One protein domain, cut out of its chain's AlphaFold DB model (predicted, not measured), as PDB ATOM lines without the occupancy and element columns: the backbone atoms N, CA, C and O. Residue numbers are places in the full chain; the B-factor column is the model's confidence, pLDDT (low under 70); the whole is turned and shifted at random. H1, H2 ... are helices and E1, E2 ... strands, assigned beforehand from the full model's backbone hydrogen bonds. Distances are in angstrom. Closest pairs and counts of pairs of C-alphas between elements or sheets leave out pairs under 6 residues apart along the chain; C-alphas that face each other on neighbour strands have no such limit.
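What this domain is: This is residues 611 to 672 of the 722 residues of an uncharacterized protein of Planctomycetes bacterium (UniProt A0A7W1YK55). Two small hairpins of strands, E1 with E2 and E3 with E4, stand at two corners of a loose triangle, and the short helix H1 sits at the third corner, on the loop that leads from one hairpin to the other. A long loop, residues 654 to 666, joins the strands of the second hairpin. The 62 printed residues hold four named strands and one named helix, in the order E1, E2, H1, E3, E4; each pair of strands is its own antiparallel sheet, and the class is mostly strand, though only 25 residues are in named elements. The whole is only just compact, close to loose, with a radius of gyration of the C-alphas of 12.2 A and spans of 29 by 28 by 22 A.

Where its parts are: Find C-alpha 616 at (401.919, 492.269, 873.823); from there E1 runs 16.7 A to residue 622. E2, residues 625 to 630, covers 15.7 A. H1, residues 638 to 641, covers 5.4 A. E3, residues 650 to 653, covers 9.6 A, and E4, residues 667 to 670, 10.1 A, ending at C-alpha 670 (415.808, 488.089, 867.398).

How they stand to each other: In the hairpin E1 and E2, at 159 degrees, look for N 617 and O 629, 2.8 A apart and within hydrogen-bond range. In the hairpin E3 and E4, at 139 degrees, N 651 and O 669 are 2.9 A apart, also within range. E1 and E2 are each apart from E3 and E4. H1 is apart from E1 and E4, and is too short for an O i to N i+4 pair; its one O i to N i+3 pair is within range.

The domain as a whole: The C-alphas of Gly 623 and Ala 636, the two farthest apart, are 31.9 A apart. The printed part has no cut; the link E3 to E4 is long. Look for pLDDT under 70 at residues 634, 636 to 637, 640, 642 to 650 and 671 to 672.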
ATOM      1  N   ALA A 611     405.719 505.312 867.420       84.06
ATOM      2  CA  ALA A 611     406.543 506.035 868.383       84.06
ATOM      3  C   ALA A 611     406.745 505.287 869.714       84.06
ATOM      4  O   ALA A 611     407.789 505.454 870.345       84.06
ATOM      5  N   ARG A 612     405.757 504.501 870.164       82.12
ATOM      6  CA  ARG A 612     405.738 503.879 871.505       82.12
ATOM      7  C   ARG A 612     405.958 502.365 871.508       82.12
ATOM      8  O   ARG A 612     406.295 501.812 872.550       82.12
ATOM      9  N   GLY A 613     405.821 501.709 870.361       82.81
ATOM     10  CA  GLY A 613     405.800 500.254 870.243       82.81
ATOM     11  C   GLY A 613     404.393 499.671 870.406       82.81
ATOM     12  O   GLY A 613     403.454 500.356 870.801       82.81
ATOM     13  N   ILE A 614     404.258 498.385 870.076       83.00
ATOM     14  CA  ILE A 614     402.999 497.632 870.175       83.00
ATOM     15  C   ILE A 614     403.047 496.779 871.436       83.00
ATOM     16  O   ILE A 614     404.004 496.030 871.645       83.00
ATOM     17  N   THR A 615     402.002 496.866 872.250       86.00
ATOM     18  CA  THR A 615     401.867 496.073 873.472       86.00
ATOM     19  C   THR A 615     401.600 494.604 873.144       86.00
ATOM     20  O   THR A 615     400.847 494.278 872.225       86.00
ATOM     21  N   ALA A 616     402.196 493.696 873.912       85.69
ATOM     22  CA  ALA A 616     401.919 492.269 873.823       85.69
ATOM     23  C   ALA A 616     401.938 491.623 875.207       85.69
ATOM     24  O   ALA A 616     402.763 491.976 876.051       85.69
ATOM     25  N   LEU A 617     401.060 490.643 875.414       87.06
ATOM     26  CA  LEU A 617     401.111 489.756 876.567       87.06
ATOM     27  C   LEU A 617     402.120 488.636 876.323       87.06
ATOM     28  O   LEU A 617     402.221 488.086 875.223       87.06
ATOM     29  N   VAL A 618     402.853 488.284 877.374       85.50
ATOM     30  CA  VAL A 618     403.711 487.100 877.381       85.50
ATOM     31  C   VAL A 618     402.833 485.893 877.687       85.50
ATOM     32  O   VAL A 618     402.428 485.693 878.826       85.50
ATOM     33  N   GLU A 619     402.543 485.085 876.670       84.12
ATOM     34  CA  GLU A 619     401.736 483.871 876.829       84.12
ATOM     35  C   GLU A 619     402.573 482.718 877.394       84.12
ATOM     36  O   GLU A 619     402.102 481.933 878.217       84.12
ATOM     37  N   ARG A 620     403.834 482.600 876.956       85.25
ATOM     38  CA  ARG A 620     404.717 481.502 877.367       85.25
ATOM     39  C   ARG A 620     406.189 481.882 877.292       85.25
ATOM     40  O   ARG A 620     406.595 482.622 876.398       85.25
ATOM     41  N   VAL A 621     406.994 481.323 878.195       85.75
ATOM     42  CA  VAL A 621     408.461 481.423 878.182       85.75
ATOM     43  C   VAL A 621     409.058 480.019 878.249       85.75
ATOM     44  O   VAL A 621     408.940 479.346 879.270       85.75
ATOM     45  N   ASP A 622     409.731 479.599 877.177       85.31
ATOM     46  CA  ASP A 622     410.393 478.296 877.055       85.31
ATOM     47  C   ASP A 622     411.907 478.491 876.887       85.31
ATOM     48  O   ASP A 622     412.451 478.590 875.784       85.31
ATOM     49  N   GLY A 623     412.627 478.570 878.005       85.62
ATOM     50  CA  GLY A 623     414.070 478.809 877.989       85.62
ATOM     51  C   GLY A 623     414.417 480.199 877.443       85.62
ATOM     52  O   GLY A 623     414.372 481.175 878.185       85.62
ATOM     53  N   ARG A 624     414.822 480.285 876.167       78.44
ATOM     54  CA  ARG A 624     415.126 481.560 875.479       78.44
ATOM     55  C   ARG A 624     414.017 482.021 874.536       78.44
ATOM     56  O   ARG A 624     414.103 483.140 874.033       78.44
ATOM     57  N   ASP A 625     413.025 481.176 874.289       76.19
ATOM     58  CA  ASP A 625     411.918 481.490 873.400       76.19
ATOM     59  C   ASP A 625     410.774 482.102 874.217       76.19
ATOM     60  O   ASP A 625     410.431 481.617 875.297       76.19
ATOM     61  N   VAL A 626     410.204 483.193 873.709       77.75
ATOM     62  CA  VAL A 626     409.080 483.905 874.329       77.75
ATOM     63  C   VAL A 626     407.946 483.964 873.316       77.75
ATOM     64  O   VAL A 626     408.129 484.484 872.213       77.75
ATOM     65  N   THR A 627     406.782 483.440 873.686       82.38
ATOM     66  CA  THR A 627     405.556 483.561 872.895       82.38
ATOM     67  C   THR A 627     404.826 484.828 873.310       82.38
ATOM     68  O   THR A 627     404.489 485.004 874.483       82.38
ATOM     69  N   LEU A 628     404.600 485.710 872.339       81.44
ATOM     70  CA  LEU A 628     403.934 486.992 872.527       81.44
ATOM     71  C   LEU A 628     402.591 486.988 871.803       81.44
ATOM     72  O   LEU A 628     402.524 486.637 870.623       81.44
ATOM     73  N   VAL A 629     401.550 487.440 872.493       82.19
ATOM     74  CA  VAL A 629     400.244 487.721 871.900       82.19
ATOM     75  C   VAL A 629     400.066 489.228 871.892       82.19
ATOM     76  O   VAL A 629     399.950 489.854 872.941       82.19
ATOM     77  N   PHE A 630     400.102 489.818 870.703       81.94
ATOM     78  CA  PHE A 630     399.952 491.258 870.555       81.94
ATOM     79  C   PHE A 630     398.524 491.698 870.872       81.94
ATOM     80  O   PHE A 630     397.560 491.059 870.449       81.94
ATOM     81  N   CYS A 631     398.416 492.807 871.592       82.00
ATOM     82  CA  CYS A 631     397.151 493.456 871.887       82.00
ATOM     83  C   CYS A 631     396.812 494.399 870.730       82.00
ATOM     84  O   CYS A 631     397.594 495.298 870.429       82.00
ATOM     85  N   ALA A 632     395.672 494.177 870.082       76.62
ATOM     86  CA  ALA A 632     395.114 495.084 869.087       76.62
ATOM     87  C   ALA A 632     393.594 494.928 869.065       76.62
ATOM     88  O   ALA A 632     393.085 493.804 869.139       76.62
ATOM     89  N   ALA A 633     392.877 496.036 868.921       72.44
ATOM     90  CA  ALA A 633     391.425 496.035 868.785       72.44
ATOM     91  C   ALA A 633     390.977 495.459 867.430       72.44
ATOM     92  O   ALA A 633     389.908 494.858 867.322       72.44
ATOM     93  N   SER A 634     391.808 495.612 866.393       69.56
ATOM     94  CA  SER A 634     391.499 495.193 865.025       69.56
ATOM     95  C   SER A 634     392.633 494.387 864.401       69.56
ATOM     96  O   SER A 634     393.722 494.883 864.104       69.56
ATOM     97  N   ARG A 635     392.345 493.118 864.086       70.69
ATOM     98  CA  ARG A 635     393.264 492.268 863.314       70.69
ATOM     99  C   ARG A 635     393.510 492.809 861.901       70.69
ATOM    100  O   ARG A 635     394.548 492.502 861.323       70.69
ATOM    101  N   ALA A 636     392.559 493.547 861.329       69.00
ATOM    102  CA  ALA A 636     392.666 494.079 859.973       69.00
ATOM    103  C   ALA A 636     393.636 495.264 859.890       69.00
ATOM    104  O   ALA A 636     394.340 495.396 858.892       69.00
ATOM    105  N   ASP A 637     393.715 496.075 860.946       68.31
ATOM    106  CA  ASP A 637     394.620 497.227 861.008       68.31
ATOM    107  C   ASP A 637     396.045 496.818 861.401       68.31
ATOM    108  O   ASP A 637     397.024 497.466 861.026       68.31
ATOM    109  N   PHE A 638     396.170 495.674 862.077       71.44
ATOM    110  CA  PHE A 638     397.426 495.135 862.581       71.44
ATOM    111  C   PHE A 638     398.564 495.038 861.543       71.44
ATOM    112  O   PHE A 638     399.662 495.500 861.846       71.44
ATOM    113  N   PRO A 639     398.374 494.514 860.310       72.81
ATOM    114  CA  PRO A 639     399.454 494.425 859.327       72.81
ATOM    115  C   PRO A 639     400.045 495.783 858.946       72.81
ATOM    116  O   PRO A 639     401.218 495.844 858.597       72.81
ATOM    117  N   ALA A 640     399.259 496.860 859.017       69.94
ATOM    118  CA  ALA A 640     399.712 498.199 858.664       69.94
ATOM    119  C   ALA A 640     400.524 498.882 859.782       69.94
ATOM    120  O   ALA A 640     401.135 499.920 859.532       69.94
ATOM    121  N   LEU A 641     400.538 498.317 860.997       70.69
ATOM    122  CA  LEU A 641     401.354 498.797 862.121       70.69
ATOM    123  C   LEU A 641     402.824 498.363 862.006       70.69
ATOM    124  O   LEU A 641     403.701 498.955 862.630       70.69
ATOM    125  N   TYR A 642     403.104 497.346 861.192       66.94
ATOM    126  CA  TYR A 642     404.452 496.892 860.872       66.94
ATOM    127  C   TYR A 642     404.763 497.367 859.461       66.94
ATOM    128  O   TYR A 642     404.221 496.820 858.507       66.94
ATOM    129  N   ASP A 643     405.595 498.399 859.325       58.09
ATOM    130  CA  ASP A 643     405.998 499.013 858.051       58.09
ATOM    131  C   ASP A 643     406.784 498.002 857.169       58.09
ATOM    132  O   ASP A 643     408.012 498.025 857.045       58.09
ATOM    133  N   GLY A 644     406.070 497.019 856.614       58.38
ATOM    134  CA  GLY A 644     406.595 495.846 855.926       58.38
ATOM    135  C   GLY A 644     406.778 494.598 856.803       58.38
ATOM    136  O   GLY A 644     406.126 494.371 857.816       58.38
ATOM    137  N   ASP A 645     407.675 493.730 856.350       55.56
ATOM    138  CA  ASP A 645     407.969 492.419 856.918       55.56
ATOM    139  C   ASP A 645     409.066 492.592 858.026       55.56
ATOM    140  O   ASP A 645     410.207 492.981 857.728       55.56
ATOM    141  N   PRO A 646     408.752 492.377 859.333       55.06
ATOM    142  CA  PRO A 646     409.739 492.384 860.429       55.06
ATOM    143  C   PRO A 646     410.669 491.152 860.444       55.06
ATOM    144  O   PRO A 646     411.392 490.926 861.415       55.06
ATOM    145  N   TRP A 647     410.659 490.309 859.411       61.28
ATOM    146  CA  TRP A 647     411.126 488.938 859.513       61.28
ATOM    147  C   TRP A 647     412.649 488.896 859.381       61.28
ATOM    148  O   TRP A 647     413.260 489.535 858.523       61.28
ATOM    149  N   GLY A 648     413.294 488.176 860.301       55.88
ATOM    150  CA  GLY A 648     414.755 488.131 860.390       55.88
ATOM    151  C   GLY A 648     415.403 489.427 860.896       55.88
ATOM    152  O   GLY A 648     416.630 489.485 860.989       55.88
ATOM    153  N   LYS A 649     414.615 490.452 861.257       60.91
ATOM    154  CA  LYS A 649     415.108 491.680 861.887       60.91
ATOM    155  C   LYS A 649     415.088 491.524 863.410       60.91
ATOM    156  O   LYS A 649     414.242 490.838 863.981       60.91
ATOM    157  N   GLY A 650     416.054 492.150 864.081       66.50
ATOM    158  CA  GLY A 650     416.016 492.259 865.538       66.50
ATOM    159  C   GLY A 650     414.913 493.233 865.941       66.50
ATOM    160  O   GLY A 650     414.888 494.349 865.426       66.50
ATOM    161  N   VAL A 651     414.036 492.816 866.847       74.75
ATOM    162  CA  VAL A 651     413.005 493.670 867.446       74.75
ATOM    163  C   VAL A 651     413.466 494.117 868.826       74.75
ATOM    164  O   VAL A 651     414.264 493.438 869.475       74.75
ATOM    165  N   TRP A 652     412.995 495.276 869.268       80.56
ATOM    166  CA  TRP A 652     413.238 495.749 870.624       80.56
ATOM    167  C   TRP A 652     412.022 495.423 871.480       80.56
ATOM    168  O   TRP A 652     410.897 495.704 871.083       80.56
ATOM    169  N   VAL A 653     412.258 494.808 872.631       84.56
ATOM    170  CA  VAL A 653     411.225 494.454 873.604       84.56
ATOM    171  C   VAL A 653     411.544 495.162 874.907       84.56
ATOM    172  O   VAL A 653     412.702 495.212 875.324       84.56
ATOM    173  N   GLN A 654     410.518 495.704 875.551       88.75
ATOM    174  CA  GLN A 654     410.623 496.318 876.864       88.75
ATOM    175  C   GLN A 654     409.646 495.634 877.820       88.75
ATOM    176  O   GLN A 654     408.457 495.582 877.515       88.75
ATOM    177  N   PRO A 655     410.116 495.101 878.958       88.44
ATOM    178  CA  PRO A 655     409.230 494.629 880.013       88.44
ATOM    179  C   PRO A 655     408.434 495.791 880.608       88.44
ATOM    180  O   PRO A 655     409.011 496.810 881.003       88.44
ATOM    181  N   LEU A 656     407.117 495.617 880.685       87.38
ATOM    182  CA  LEU A 656     406.179 496.585 881.245       87.38
ATOM    183  C   LEU A 656     405.412 495.958 882.418       87.38
ATOM    184  O   LEU A 656     405.274 494.736 882.485       87.38
ATOM    185  N   ASP A 657     404.926 496.781 883.342       85.06
ATOM    186  CA  ASP A 657     403.967 496.357 884.364       85.06
ATOM    187  C   ASP A 657     402.517 496.349 883.830       85.06
ATOM    188  O   ASP A 657     402.250 496.653 882.665       85.06
ATOM    189  N   GLY A 658     401.552 496.016 884.694       76.88
ATOM    190  CA  GLY A 658     400.125 495.998 884.346       76.88
ATOM    191  C   GLY A 658     399.519 497.369 884.001       76.88
ATOM    192  O   GLY A 658     398.376 497.430 883.563       76.88
ATOM    193  N   ARG A 659     400.265 498.467 884.178       79.38
ATOM    194  CA  ARG A 659     399.900 499.830 883.758       79.38
ATOM    195  C   ARG A 659     400.722 500.300 882.558       79.38
ATOM    196  O   ARG A 659     400.692 501.479 882.215       79.38
ATOM    197  N   LEU A 660     401.422 499.378 881.900       84.19
ATOM    198  CA  LEU A 660     402.309 499.633 880.769       84.19
ATOM    199  C   LEU A 660     403.492 500.559 881.102       84.19
ATOM    200  O   LEU A 660     404.056 501.192 880.210       84.19
ATOM    201  N   GLN A 661     403.905 500.626 882.371       85.62
ATOM    202  CA  GLN A 661     405.107 501.351 882.776       85.62
ATOM    203  C   GLN A 661     406.333 500.448 882.665       85.62
ATOM    204  O   GLN A 661     406.314 499.286 883.068       85.62
ATOM    205  N   ALA A 662     407.419 500.986 882.109       88.00
ATOM    206  CA  ALA A 662     408.651 500.237 881.919       88.00
ATOM    207  C   ALA A 662     409.251 499.783 883.255       88.00
ATOM    208  O   ALA A 662     409.594 500.601 884.106       88.00
ATOM    209  N   THR A 663     409.451 498.474 883.398       90.75
ATOM    210  CA  THR A 663     410.117 497.875 884.566       90.75
ATOM    211  C   THR A 663     411.593 497.581 884.300       90.75
ATOM    212  O   THR A 663     412.363 497.359 885.235       90.75
ATOM    213  N   ALA A 664     412.010 497.614 883.030       89.31
ATOM    214  CA  ALA A 664     413.393 497.437 882.607       89.31
ATOM    215  C   ALA A 664     413.706 498.210 881.304       89.31
ATOM    216  O   ALA A 664     412.790 498.661 880.605       89.31
ATOM    217  N   PRO A 665     414.995 498.383 880.950       88.31
ATOM    218  CA  PRO A 665     415.402 498.959 879.668       88.31
ATOM    219  C   PRO A 665     414.990 498.103 878.460       88.31
ATOM    220  O   PRO A 665     414.809 496.890 878.572       88.31
ATOM    221  N   LEU A 666     414.922 498.733 877.283       87.00
ATOM    222  CA  LEU A 666     414.734 498.050 876.000       87.00
ATOM    223  C   LEU A 666     415.852 497.027 875.746       87.00
ATOM    224  O   LEU A 666     417.041 497.344 875.830       87.00
ATOM    225  N   ALA A 667     415.465 495.816 875.356       82.19
ATOM    226  CA  ALA A 667     416.363 494.736 874.981       82.19
ATOM    227  C   ALA A 667     416.121 494.319 873.527       82.19
ATOM    228  O   ALA A 667     414.985 494.136 873.094       82.19
ATOM    229  N   LYS A 668     417.200 494.143 872.761       81.00
ATOM    230  CA  LYS A 668     417.116 493.642 871.386       81.00
ATOM    231  C   LYS A 668     416.996 492.120 871.397       81.00
ATOM    232  O   LYS A 668     417.878 491.437 871.915       81.00
ATOM    233  N   VAL A 669     415.953 491.588 870.771       73.00
ATOM    234  CA  VAL A 669     415.715 490.149 870.614       73.00
ATOM    235  C   VAL A 669     415.561 489.789 869.138       73.00
ATOM    236  O   VAL A 669     415.117 490.593 868.318       73.00
ATOM    237  N   ASN A 670     415.967 488.576 868.767       70.12
ATOM    238  CA  ASN A 670     415.808 488.089 867.398       70.12
ATOM    239  C   ASN A 670     414.405 487.506 867.229       70.12
ATOM    240  O   ASN A 670     414.042 486.568 867.936       70.12
ATOM    241  N   PHE A 671     413.638 488.028 866.276       64.31
ATOM    242  CA  PHE A 671     412.283 487.558 866.012       64.31
ATOM    243  C   PHE A 671     412.311 486.362 865.046       64.31
ATOM    244  O   PHE A 671     412.714 486.494 863.887       64.31
ATOM    245  N   LYS A 672     411.899 485.177 865.515       60.09
ATOM    246  CA  LYS A 672     411.655 483.995 864.672       60.09
ATOM    247  C   LYS A 672     410.159 483.722 864.650       60.09
ATOM    248  O   LYS A 672     409.556 483.542 865.699       60.09
TER     249      LYS A 672